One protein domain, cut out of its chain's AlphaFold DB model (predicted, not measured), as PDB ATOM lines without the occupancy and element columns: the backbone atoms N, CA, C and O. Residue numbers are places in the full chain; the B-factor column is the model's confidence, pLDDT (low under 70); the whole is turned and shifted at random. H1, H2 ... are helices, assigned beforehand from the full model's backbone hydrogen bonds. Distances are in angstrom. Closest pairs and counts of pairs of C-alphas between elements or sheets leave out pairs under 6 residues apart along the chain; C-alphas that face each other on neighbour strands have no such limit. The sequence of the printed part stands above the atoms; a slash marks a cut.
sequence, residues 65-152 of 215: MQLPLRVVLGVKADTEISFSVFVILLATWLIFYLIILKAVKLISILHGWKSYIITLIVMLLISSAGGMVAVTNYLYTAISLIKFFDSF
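What this domain is: This is residues 65 to 152 of the 215 residues of an uncharacterized protein of Candidatus Pacearchaeota archaeon CG10_big_fil_rev_8_21_14_0_10_35_13 (UniProt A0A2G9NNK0). The long helix H2 has H3 folded back across its residues 96 to 105, and H4 leaves from near the far end of H3 as a long arm whose residues 141 to 151 stick out. The short helix H1 packs on H3 at residues 124 to 128. The printed part has 88 residues with four named helices, in the order H1, H2, H3, H4, and no named strand; the class is all helix. The whole is loose, with a radius of gyration of the C-alphas of 15.4 A, and elongated, spanning 51 by 32 by 19 A.

Where its parts are: H2, residues 83 to 106, is 35.0 A long and begins at C-alpha 83 (-32.547, 11.449, 40.058). H3 is residues 113 to 128, 23.2 A. H4, residues 131 to 151, measures 30.5 A and ends at C-alpha 151 (-29.823, 20.895, 14.325). H1, residues 65 to 73, measures 11.8 A.

How they stand to each other: H2 is the hub, touching three helices. With residues 96 to 105 alone it touches H3, at a steep tilt of 48 degrees, opposite ways; their closest C-alphas, Leu 101 and Thr 119, are 5.4 A apart. H2 residues 89 to 93 touch H4 residues 132 to 136, closest C-alphas Leu 89 and Thr 136 at 6.8 A. H1 touches H3, about perpendicular at 76 degrees, closest C-alphas Leu 73 and Ser 127 at 5.7 A. H1 and H2 only just touch, with 3 pairs of C-alphas within 8 A, the closest being Leu 73 and Trp 93 at 7.1 A. In H1 and H2 every O i to N i+4 pair is within hydrogen-bond range; in H3 11 of 12 are, in H4 14 of 17.

The domain as a whole: The farthest C-alphas, Ile 109 and Phe 152, are 52.0 A apart. The printed part has no cut. The link H3 to H4 is tight; the other two are short. Residues 141 to 152 stand free. Residue 108 and residues 146 to 151 have pLDDT under 70.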
ATOM      1  N   MET A  65     -35.040  13.697  53.589       81.25
ATOM      2  CA  MET A  65     -33.752  13.967  52.943       81.25
ATOM      3  C   MET A  65     -33.784  15.209  52.054       81.25
ATOM      4  O   MET A  65     -32.730  15.776  51.769       81.25
ATOM      5  N   GLN A  66     -34.967  15.666  51.637       79.88
ATOM      6  CA  GLN A  66     -35.083  16.822  50.749       79.88
ATOM      7  C   GLN A  66     -34.560  18.096  51.410       79.88
ATOM      8  O   GLN A  66     -33.891  18.881  50.750       79.88
ATOM      9  N   LEU A  67     -34.811  18.297  52.705       83.56
ATOM     10  CA  LEU A  67     -34.430  19.514  53.426       83.56
ATOM     11  C   LEU A  67     -32.902  19.705  53.558       83.56
ATOM     12  O   LEU A  67     -32.412  20.759  53.146       83.56
ATOM     13  N   PRO A  68     -32.106  18.729  54.044       81.88
ATOM     14  CA  PRO A  68     -30.650  18.877  54.078       81.88
ATOM     15  C   PRO A  68     -30.052  18.978  52.673       81.88
ATOM     16  O   PRO A  68     -29.155  19.790  52.450       81.88
ATOM     17  N   LEU A  69     -30.587  18.231  51.702       83.69
ATOM     18  CA  LEU A  69     -30.180  18.365  50.305       83.69
ATOM     19  C   LEU A  69     -30.454  19.768  49.779       83.69
ATOM     20  O   LEU A  69     -29.599  20.340  49.120       83.69
ATOM     21  N   ARG A  70     -31.588  20.366  50.134       82.00
ATOM     22  CA  ARG A  70     -31.950  21.729  49.750       82.00
ATOM     23  C   ARG A  70     -30.949  22.760  50.248       82.00
ATOM     24  O   ARG A  70     -30.551  23.631  49.488       82.00
ATOM     25  N   VAL A  71     -30.521  22.641  51.502       83.31
ATOM     26  CA  VAL A  71     -29.543  23.558  52.105       83.31
ATOM     27  C   VAL A  71     -28.159  23.364  51.488       83.31
ATOM     28  O   VAL A  71     -27.485  24.332  51.148       83.31
ATOM     29  N   VAL A  72     -27.738  22.110  51.318       87.25
ATOM     30  CA  VAL A  72     -26.405  21.776  50.806       87.25
ATOM     31  C   VAL A  72     -26.280  22.107  49.321       87.25
ATOM     32  O   VAL A  72     -25.247  22.618  48.890       87.25
ATOM     33  N   LEU A  73     -27.332  21.860  48.544       86.88
ATOM     34  CA  LEU A  73     -27.352  21.985  47.089       86.88
ATOM     35  C   LEU A  73     -27.998  23.283  46.568       86.88
ATOM     36  O   LEU A  73     -27.854  23.599  45.388       86.88
ATOM     37  N   GLY A  74     -28.705  24.035  47.416       86.38
ATOM     38  CA  GLY A  74     -29.253  25.349  47.071       86.38
ATOM     39  C   GLY A  74     -30.506  25.308  46.196       86.38
ATOM     40  O   GLY A  74     -30.768  26.251  45.451       86.38
ATOM     41  N   VAL A  75     -31.265  24.209  46.229       86.56
ATOM     42  CA  VAL A  75     -32.460  24.026  45.384       86.56
ATOM     43  C   VAL A  75     -33.688  24.688  46.030       86.56
ATOM     44  O   VAL A  75     -33.744  24.857  47.244       86.56
ATOM     45  N   LYS A  76     -34.687  25.111  45.245       84.88
ATOM     46  CA  LYS A  76     -35.931  25.693  45.784       84.88
ATOM     47  C   LYS A  76     -36.860  24.616  46.346       84.88
ATOM     48  O   LYS A  76     -36.733  23.441  46.013       84.88
ATOM     49  N   ALA A  77     -37.787  25.027  47.212       77.12
ATOM     50  CA  ALA A  77     -38.625  24.093  47.952       77.12
ATOM     51  C   ALA A  77     -39.594  23.277  47.098       77.12
ATOM     52  O   ALA A  77     -39.803  22.100  47.376       77.12
ATOM     53  N   ASP A  78     -40.079  23.885  46.025       80.50
ATOM     54  CA  ASP A  78     -41.195  23.350  45.246       80.50
ATOM     55  C   ASP A  78     -40.726  22.721  43.926       80.50
ATOM     56  O   ASP A  78     -41.505  22.527  42.999       80.50
ATOM     57  N   THR A  79     -39.421  22.462  43.792       79.69
ATOM     58  CA  THR A  79     -38.846  21.888  42.571       79.69
ATOM     59  C   THR A  79     -38.716  20.379  42.727       79.69
ATOM     60  O   THR A  79     -37.903  19.909  43.522       79.69
ATOM     61  N   GLU A  80     -39.490  19.614  41.952       80.38
ATOM     62  CA  GLU A  80     -39.263  18.174  41.820       80.38
ATOM     63  C   GLU A  80     -37.904  17.944  41.138       80.38
ATOM     64  O   GLU A  80     -37.661  18.390  40.015       80.38
ATOM     65  N   ILE A  81     -36.983  17.286  41.844       76.31
ATOM     66  CA  ILE A  81     -35.644  16.976  41.335       76.31
ATOM     67  C   ILE A  81     -35.653  15.528  40.855       76.31
ATOM     68  O   ILE A  81     -35.785  14.610  41.665       76.31
ATOM     69  N   SER A  82     -35.470  15.313  39.551       81.06
ATOM     70  CA  SER A  82     -35.250  13.964  39.026       81.06
ATOM     71  C   SER A  82     -33.900  13.417  39.495       81.06
ATOM     72  O   SER A  82     -32.940  14.167  39.703       81.06
ATOM     73  N   PHE A  83     -33.788  12.094  39.621       76.62
ATOM     74  CA  PHE A  83     -32.547  11.449  40.058       76.62
ATOM     75  C   PHE A  83     -31.339  11.838  39.183       76.62
ATOM     76  O   PHE A  83     -30.252  12.104  39.695       76.62
ATOM     77  N   SER A  84     -31.536  11.974  37.869       77.31
ATOM     78  CA  SER A  84     -30.495  12.424  36.936       77.31
ATOM     79  C   SER A  84     -30.004  13.841  37.242       77.31
ATOM     80  O   SER A  84     -28.796  14.084  37.274       77.31
ATOM     81  N   VAL A  85     -30.923  14.781  37.506       79.44
ATOM     82  CA  VAL A  85     -30.563  16.156  37.889       79.44
ATOM     83  C   VAL A  85     -29.822  16.144  39.219       79.44
ATOM     84  O   VAL A  85     -28.800  16.811  39.336       79.44
ATOM     85  N   PHE A  86     -30.275  15.341  40.183       81.75
ATOM     86  CA  PHE A  86     -29.617  15.189  41.476       81.75
ATOM     87  C   PHE A  86     -28.151  14.742  41.348       81.75
ATOM     88  O   PHE A  86     -27.270  15.372  41.932       81.75
ATOM     89  N   VAL A  87     -27.868  13.710  40.544       82.00
ATOM     90  CA  VAL A  87     -26.495  13.218  40.310       82.00
ATOM     91  C   VAL A  87     -25.612  14.304  39.686       82.00
ATOM     92  O   VAL A  87     -24.479  14.508  40.125       82.00
ATOM     93  N   ILE A  88     -26.131  15.040  38.698       81.50
ATOM     94  CA  ILE A  88     -25.407  16.148  38.054       81.50
ATOM     95  C   ILE A  88     -25.121  17.268  39.057       81.50
ATOM     96  O   ILE A  88     -24.018  17.822  39.081       81.50
ATOM     97  N   LEU A  89     -26.096  17.592  39.904       83.88
ATOM     98  CA  LEU A  89     -25.968  18.645  40.901       83.88
ATOM     99  C   LEU A  89     -24.942  18.265  41.975       83.88
ATOM    100  O   LEU A  89     -24.094  19.083  42.319       83.88
ATOM    101  N   LEU A  90     -24.936  17.005  42.423       85.50
ATOM    102  CA  LEU A  90     -23.935  16.464  43.346       85.50
ATOM    103  C   LEU A  90     -22.519  16.483  42.742       85.50
ATOM    104  O   LEU A  90     -21.560  16.873  43.410       85.50
ATOM    105  N   ALA A  91     -22.372  16.101  41.471       86.25
ATOM    106  CA  ALA A  91     -21.087  16.159  40.774       86.25
ATOM    107  C   ALA A  91     -20.582  17.605  40.641       86.25
ATOM    108  O   ALA A  91     -19.419  17.894  40.924       86.25
ATOM    109  N   THR A  92     -21.474  18.531  40.277       86.31
ATOM    110  CA  THR A  92     -21.174  19.968  40.183       86.31
ATOM    111  C   THR A  92     -20.762  20.529  41.544       86.31
ATOM    112  O   THR A  92     -19.763  21.242  41.643       86.31
ATOM    113  N   TRP A  93     -21.473  20.141  42.604       91.00
ATOM    114  CA  TRP A  93     -21.177  20.502  43.989       91.00
ATOM    115  C   TRP A  93     -19.765  20.068  44.402       91.00
ATOM    116  O   TRP A  93     -18.996  20.878  44.923       91.00
ATOM    117  N   LEU A  94     -19.376  18.822  44.100       91.00
ATOM    118  CA  LEU A  94     -18.032  18.299  44.380       91.00
ATOM    119  C   LEU A  94     -16.940  19.043  43.606       91.00
ATOM    120  O   LEU A  94     -15.894  19.369  44.168       91.00
ATOM    121  N   ILE A  95     -17.175  19.348  42.329       88.56
ATOM    122  CA  ILE A  95     -16.225  20.116  41.517       88.56
ATOM    123  C   ILE A  95     -16.035  21.519  42.109       88.56
ATOM    124  O   ILE A  95     -14.897  21.957  42.292       88.56
ATOM    125  N   PHE A  96     -17.124  22.197  42.482       90.12
ATOM    126  CA  PHE A  96     -17.062  23.505  43.139       90.12
ATOM    127  C   PHE A  96     -16.318  23.453  44.465       90.12
ATOM    128  O   PHE A  96     -15.468  24.306  44.720       90.12
ATOM    129  N   TYR A  97     -16.581  22.429  45.279       92.81
ATOM    130  CA  TYR A  97     -15.857  22.207  46.522       92.81
ATOM    131  C   TYR A  97     -14.344  22.150  46.283       92.81
ATOM    132  O   TYR A  97     -13.585  22.838  46.962       92.81
ATOM    133  N   LEU A  98     -13.895  21.382  45.286       93.62
ATOM    134  CA  LEU A  98     -12.475  21.262  44.956       93.62
ATOM    135  C   LEU A  98     -11.872  22.581  44.460       93.62
ATOM    136  O   LEU A  98     -10.751  22.914  44.847       93.62
ATOM    137  N   ILE A  99     -12.599  23.342  43.637       90.69
ATOM    138  CA  ILE A  99     -12.146  24.649  43.139       90.69
ATOM    139  C   ILE A  99     -11.979  25.632  44.302       90.69
ATOM    140  O   ILE A  99     -10.912  26.233  44.448       90.69
ATOM    141  N   ILE A 100     -12.994  25.754  45.163       93.12
ATOM    142  CA  ILE A 100     -12.954  26.642  46.331       93.12
ATOM    143  C   ILE A 100     -11.852  26.188  47.290       93.12
ATOM    144  O   ILE A 100     -11.088  27.024  47.757       93.12
ATOM    145  N   LEU A 101     -11.686  24.882  47.519       92.88
ATOM    146  CA  LEU A 101     -10.621  24.356  48.377       92.88
ATOM    147  C   LEU A 101      -9.236  24.767  47.879       92.88
ATOM    148  O   LEU A 101      -8.370  25.129  48.674       92.88
ATOM    149  N   LYS A 102      -9.008  24.706  46.563       91.25
ATOM    150  CA  LYS A 102      -7.746  25.142  45.957       91.25
ATOM    151  C   LYS A 102      -7.555  26.653  46.079       91.25
ATOM    152  O   LYS A 102      -6.450  27.073  46.402       91.25
ATOM    153  N   ALA A 103      -8.611  27.445  45.894       90.12
ATOM    154  CA  ALA A 103      -8.564  28.895  46.068       90.12
ATOM    155  C   ALA A 103      -8.290  29.302  47.528       90.12
ATOM    156  O   ALA A 103      -7.436  30.143  47.784       90.12
ATOM    157  N   VAL A 104      -8.952  28.660  48.494       92.12
ATOM    158  CA  VAL A 104      -8.759  28.900  49.933       92.12
ATOM    159  C   VAL A 104      -7.341  28.529  50.362       92.12
ATOM    160  O   VAL A 104      -6.716  29.287  51.095       92.12
ATOM    161  N   LYS A 105      -6.804  27.403  49.876       87.94
ATOM    162  CA  LYS A 105      -5.419  26.983  50.162       87.94
ATOM    163  C   LYS A 105      -4.359  27.916  49.574       87.94
ATOM    164  O   LYS A 105      -3.230  27.883  50.040       87.94
ATOM    165  N   LEU A 106      -4.709  28.733  48.580       87.56
ATOM    166  CA  LEU A 106      -3.811  29.747  48.022       87.56
ATOM    167  C   LEU A 106      -3.613  30.923  48.998       87.56
ATOM    168  O   LEU A 106      -2.619  31.640  48.934       87.56
ATOM    169  N   ILE A 107      -4.538  31.111  49.943       89.62
ATOM    170  CA  ILE A 107      -4.410  32.102  51.008       89.62
ATOM    171  C   ILE A 107      -3.554  31.487  52.120       89.62
ATOM    172  O   ILE A 107      -4.025  30.658  52.897       89.62
ATOM    173  N   SER A 108      -2.296  31.926  52.216       69.62
ATOM    174  CA  SER A 108      -1.262  31.359  53.105       69.62
ATOM    175  C   SER A 108      -1.668  31.217  54.590       69.62
ATOM    176  O   SER A 108      -1.186  30.344  55.310       69.62
ATOM    177  N   ILE A 109      -2.633  32.007  55.065       84.12
ATOM    178  CA  ILE A 109      -3.138  31.941  56.448       84.12
ATOM    179  C   ILE A 109      -3.981  30.673  56.720       84.12
ATOM    180  O   ILE A 109      -4.191  30.299  57.875       84.12
ATOM    181  N   LEU A 110      -4.449  29.974  55.683       80.94
ATOM    182  CA  LEU A 110      -5.447  28.907  55.786       80.94
ATOM    183  C   LEU A 110      -4.892  27.534  55.389       80.94
ATOM    184  O   LEU A 110      -5.437  26.854  54.525       80.94
ATOM    185  N   HIS A 111      -3.828  27.090  56.055       83.94
ATOM    186  CA  HIS A 111      -3.290  25.736  55.884       83.94
ATOM    187  C   HIS A 111      -3.929  24.709  56.845       83.94
ATOM    188  O   HIS A 111      -4.432  25.037  57.922       83.94
ATOM    189  N   GLY A 112      -3.912  23.430  56.450       90.06
ATOM    190  CA  GLY A 112      -4.369  22.304  57.280       90.06
ATOM    191  C   GLY A 112      -5.890  22.096  57.317       90.06
ATOM    192  O   GLY A 112      -6.599  22.405  56.357       90.06
ATOM    193  N   TRP A 113      -6.400  21.540  58.424       92.44
ATOM    194  CA  TRP A 113      -7.820  21.181  58.604       92.44
ATOM    195  C   TRP A 113      -8.771  22.391  58.522       92.44
ATOM    196  O   TRP A 113      -9.887  22.269  58.018       92.44
ATOM    197  N   LYS A 114      -8.295  23.583  58.914       92.31
ATOM    198  CA  LYS A 114      -9.044  24.850  58.843       92.31
ATOM    199  C   LYS A 114      -9.478  25.200  57.413       92.31
ATOM    200  O   LYS A 114     -10.571  25.727  57.224       92.31
ATOM    201  N   SER A 115      -8.664  24.853  56.408       93.31
ATOM    202  CA  SER A 115      -8.986  25.092  54.991       93.31
ATOM    203  C   SER A 115     -10.268  24.380  54.554       93.31
ATOM    204  O   SER A 115     -11.083  24.959  53.838       93.31
ATOM    205  N   TYR A 116     -10.487  23.153  55.032       94.19
ATOM    206  CA  TYR A 116     -11.659  22.350  54.687       94.19
ATOM    207  C   TYR A 116     -12.935  22.933  55.296       94.19
ATOM    208  O   TYR A 116     -13.956  22.990  54.616       94.19
ATOM    209  N   ILE A 117     -12.861  23.421  56.540       93.69
ATOM    210  CA  ILE A 117     -13.999  24.051  57.225       93.69
ATOM    211  C   ILE A 117     -14.395  25.348  56.527       93.69
ATOM    212  O   ILE A 117     -15.566  25.541  56.217       93.69
ATOM    213  N   ILE A 118     -13.427  26.213  56.220       94.69
ATOM    214  CA  ILE A 118     -13.707  27.482  55.537       94.69
ATOM    215  C   ILE A 118     -14.266  27.232  54.137       94.69
ATOM    216  O   ILE A 118     -15.239  27.871  53.751       94.69
ATOM    217  N   THR A 119     -13.715  26.260  53.405       95.56
ATOM    218  CA  THR A 119     -14.253  25.845  52.099       95.56
ATOM    219  C   THR A 119     -15.714  25.414  52.214       95.56
ATOM    220  O   THR A 119     -16.539  25.822  51.401       95.56
ATOM    221  N   LEU A 120     -16.042  24.618  53.235       94.69
ATOM    222  CA  LEU A 120     -17.400  24.139  53.469       94.69
ATOM    223  C   LEU A 120     -18.357  25.291  53.814       94.69
ATOM    224  O   LEU A 120     -19.449  25.350  53.260       94.69
ATOM    225  N   ILE A 121     -17.930  26.250  54.643       94.44
ATOM    226  CA  ILE A 121     -18.714  27.454  54.973       94.44
ATOM    227  C   ILE A 121     -18.961  28.311  53.726       94.44
ATOM    228  O   ILE A 121     -20.102  28.664  53.437       94.44
ATOM    229  N   VAL A 122     -17.908  28.629  52.965       95.19
ATOM    230  CA  VAL A 122     -18.011  29.432  51.735       95.19
ATOM    231  C   VAL A 122     -18.941  28.759  50.734       95.19
ATOM    232  O   VAL A 122     -19.763  29.418  50.100       95.19
ATOM    233  N   MET A 123     -18.850  27.439  50.608       94.19
ATOM    234  CA  MET A 123     -19.695  26.725  49.675       94.19
ATOM    235  C   MET A 123     -21.160  26.650  50.131       94.19
ATOM    236  O   MET A 123     -22.043  26.838  49.297       94.19
ATOM    237  N   LEU A 124     -21.437  26.487  51.429       91.38
ATOM    238  CA  LEU A 124     -22.801  26.615  51.956       91.38
ATOM    239  C   LEU A 124     -23.381  28.013  51.696       91.38
ATOM    240  O   LEU A 124     -24.536  28.119  51.293       91.38
ATOM    241  N   LEU A 125     -22.579  29.076  51.836       92.62
ATOM    242  CA  LEU A 125     -23.004  30.442  51.511       92.62
ATOM    243  C   LEU A 125     -23.370  30.582  50.026       92.62
ATOM    244  O   LEU A 125     -24.470  31.032  49.709       92.62
ATOM    245  N   ILE A 126     -22.501  30.132  49.116       91.81
ATOM    246  CA  ILE A 126     -22.760  30.158  47.663       91.81
ATOM    247  C   ILE A 126     -24.010  29.347  47.307       91.81
ATOM    248  O   ILE A 126     -24.818  29.772  46.479       91.81
ATOM    249  N   SER A 127     -24.168  28.180  47.929       89.75
ATOM    250  CA  SER A 127     -25.306  27.295  47.710       89.75
ATOM    251  C   SER A 127     -26.613  27.936  48.179       89.75
ATOM    252  O   SER A 127     -27.562  28.029  47.404       89.75
ATOM    253  N   SER A 128     -26.632  28.503  49.391       85.94
ATOM    254  CA  SER A 128     -27.792  29.220  49.942       85.94
ATOM    255  C   SER A 128     -28.197  30.448  49.117       85.94
ATOM    256  O   SER A 128     -29.383  30.744  48.997       85.94
ATOM    257  N   ALA A 129     -27.233  31.113  48.472       89.56
ATOM    258  CA  ALA A 129     -27.482  32.211  47.540       89.56
ATOM    259  C   ALA A 129     -28.045  31.755  46.176       89.56
ATOM    260  O   ALA A 129     -28.291  32.584  45.302       89.56
ATOM    261  N   GLY A 130     -28.223  30.447  45.954       84.75
ATOM    262  CA  GLY A 130     -28.674  29.885  44.679       84.75
ATOM    263  C   GLY A 130     -27.587  29.827  43.601       84.75
ATOM    264  O   GLY A 130     -27.887  29.547  42.438       84.75
ATOM    265  N   GLY A 131     -26.317  30.048  43.962       87.19
ATOM    266  CA  GLY A 131     -25.197  30.024  43.019       87.19
ATOM    267  C   GLY A 131     -25.038  28.667  42.326       87.19
ATOM    268  O   GLY A 131     -24.759  28.615  41.130       87.19
ATOM    269  N   MET A 132     -25.301  27.565  43.036       85.44
ATOM    270  CA  MET A 132     -25.243  26.208  42.473       85.44
ATOM    271  C   MET A 132     -26.283  25.973  41.377       85.44
ATOM    272  O   MET A 132     -25.961  25.409  40.331       85.44
ATOM    273  N   VAL A 133     -27.515  26.438  41.588       84.12
ATOM    274  CA  VAL A 133     -28.590  26.330  40.593       84.12
ATOM    275  C   VAL A 133     -28.260  27.179  39.370       84.12
ATOM    276  O   VAL A 133     -28.387  26.697  38.249       84.12
ATOM    277  N   ALA A 134     -27.763  28.405  39.569       84.06
ATOM    278  CA  ALA A 134     -27.344  29.267  38.467       84.06
ATOM    279  C   ALA A 134     -26.253  28.600  37.615       84.06
ATOM    280  O   ALA A 134     -26.394  28.509  36.396       84.06
ATOM    281  N   VAL A 135     -25.204  28.062  38.242       83.31
ATOM    282  CA  VAL A 135     -24.124  27.372  37.523       83.31
ATOM    283  C   VAL A 135     -24.621  26.109  36.828       83.31
ATOM    284  O   VAL A 135     -24.253  25.860  35.684       83.31
ATOM    285  N   THR A 136     -25.484  25.331  37.479       78.38
ATOM    286  CA  THR A 136     -26.073  24.134  36.870       78.38
ATOM    287  C   THR A 136     -26.903  24.506  35.642       78.38
ATOM    288  O   THR A 136     -26.763  23.864  34.607       78.38
ATOM    289  N   ASN A 137     -27.685  25.587  35.697       80.56
ATOM    290  CA  ASN A 137     -28.421  26.106  34.543       80.56
ATOM    291  C   ASN A 137     -27.481  26.582  33.428       80.56
ATOM    292  O   ASN A 137     -27.746  26.305  32.257       80.56
ATOM    293  N   TYR A 138     -26.365  27.240  33.760       82.62
ATOM    294  CA  TYR A 138     -25.335  27.591  32.777       82.62
ATOM    295  C   TYR A 138     -24.701  26.353  32.144       82.62
ATOM    296  O   TYR A 138     -24.516  26.334  30.932       82.62
ATOM    297  N   LEU A 139     -24.410  25.308  32.923       78.69
ATOM    298  CA  LEU A 139     -23.890  24.040  32.411       78.69
ATOM    299  C   LEU A 139     -24.915  23.339  31.522       78.69
ATOM    300  O   LEU A 139     -24.564  22.910  30.432       78.69
ATOM    301  N   TYR A 140     -26.180  23.275  31.932       77.25
ATOM    302  CA  TYR A 140     -27.260  22.737  31.103       77.25
ATOM    303  C   TYR A 140     -27.428  23.521  29.808       77.25
ATOM    304  O   TYR A 140     -27.609  22.913  28.760       77.25
ATOM    305  N   THR A 141     -27.329  24.848  29.866       78.56
ATOM    306  CA  THR A 141     -27.377  25.707  28.678       78.56
ATOM    307  C   THR A 141     -26.143  25.490  27.800       78.56
ATOM    308  O   THR A 141     -26.250  25.399  26.585       78.56
ATOM    309  N   ALA A 142     -24.960  25.320  28.388       76.62
ATOM    310  CA  ALA A 142     -23.752  24.971  27.645       76.62
ATOM    311  C   ALA A 142     -23.864  23.580  26.996       76.62
ATOM    312  O   ALA A 142     -23.442  23.396  25.861       76.62
ATOM    313  N   ILE A 143     -24.483  22.613  27.676       73.94
ATOM    314  CA  ILE A 143     -24.775  21.281  27.132       73.94
ATOM    315  C   ILE A 143     -25.878  21.362  26.067       73.94
ATOM    316  O   ILE A 143     -25.827  20.644  25.074       73.94
ATOM    317  N   SER A 144     -26.869  22.243  26.198       72.81
ATOM    318  CA  SER A 144     -27.881  22.436  25.157       72.81
ATOM    319  C   SER A 144     -27.314  23.154  23.930       72.81
ATOM    320  O   SER A 144     -27.745  22.864  22.820       72.81
ATOM    321  N   LEU A 145     -26.273  23.979  24.079       71.25
ATOM    322  CA  LEU A 145     -25.453  24.428  22.948       71.25
ATOM    323  C   LEU A 145     -24.714  23.261  22.275       71.25
ATOM    324  O   LEU A 145     -24.401  23.345  21.096       71.25
ATOM    325  N   ILE A 146     -24.484  22.138  22.963       68.56
ATOM    326  CA  ILE A 146     -24.042  20.902  22.298       68.56
ATOM    327  C   ILE A 146     -25.209  20.286  21.507       68.56
ATOM    328  O   ILE A 146     -25.011  19.852  20.378       68.56
ATOM    329  N   LYS A 147     -26.448  20.349  22.016       68.38
ATOM    330  CA  LYS A 147     -27.653  19.981  21.239       68.38
ATOM    331  C   LYS A 147     -27.933  20.920  20.060       68.38
ATOM    332  O   LYS A 147     -28.639  20.532  19.141       68.38
ATOM    333  N   PHE A 148     -27.366  22.126  20.010       64.56
ATOM    334  CA  PHE A 148     -27.404  22.947  18.791       64.56
ATOM    335  C   PHE A 148     -26.750  22.212  17.607       64.56
ATOM    336  O   PHE A 148     -27.222  22.328  16.477       64.56
ATOM    337  N   PHE A 149     -25.749  21.358  17.858       65.44
ATOM    338  CA  PHE A 149     -25.179  20.482  16.828       65.44
ATOM    339  C   PHE A 149     -26.150  19.399  16.361       65.44
ATOM    340  O   PHE A 149     -25.973  18.874  15.263       65.44
ATOM    341  N   ASP A 150     -27.218  19.113  17.113       65.56
ATOM    342  CA  ASP A 150     -28.273  18.229  16.629       65.56
ATOM    343  C   ASP A 150     -29.103  18.839  15.503       65.56
ATOM    344  O   ASP A 150     -29.678  18.082  14.722       65.56
ATOM    345  N   SER A 151     -29.115  20.173  15.388       67.88
ATOM    346  CA  SER A 151     -29.823  20.895  14.325       67.88
ATOM    347  C   SER A 151     -29.046  20.974  13.005       67.88
ATOM    348  O   SER A 151     -29.625  21.313  11.973       67.88
ATOM    349  N   PHE A 152     -27.756  20.616  12.995       73.38
ATOM    350  CA  PHE A 152     -27.024  20.442  11.744       73.38
ATOM    351  C   PHE A 152     -27.577  19.217  11.006       73.38
ATOM    352  O   PHE A 152     -27.462  18.089  11.477       73.38
TER     353      PHE A 152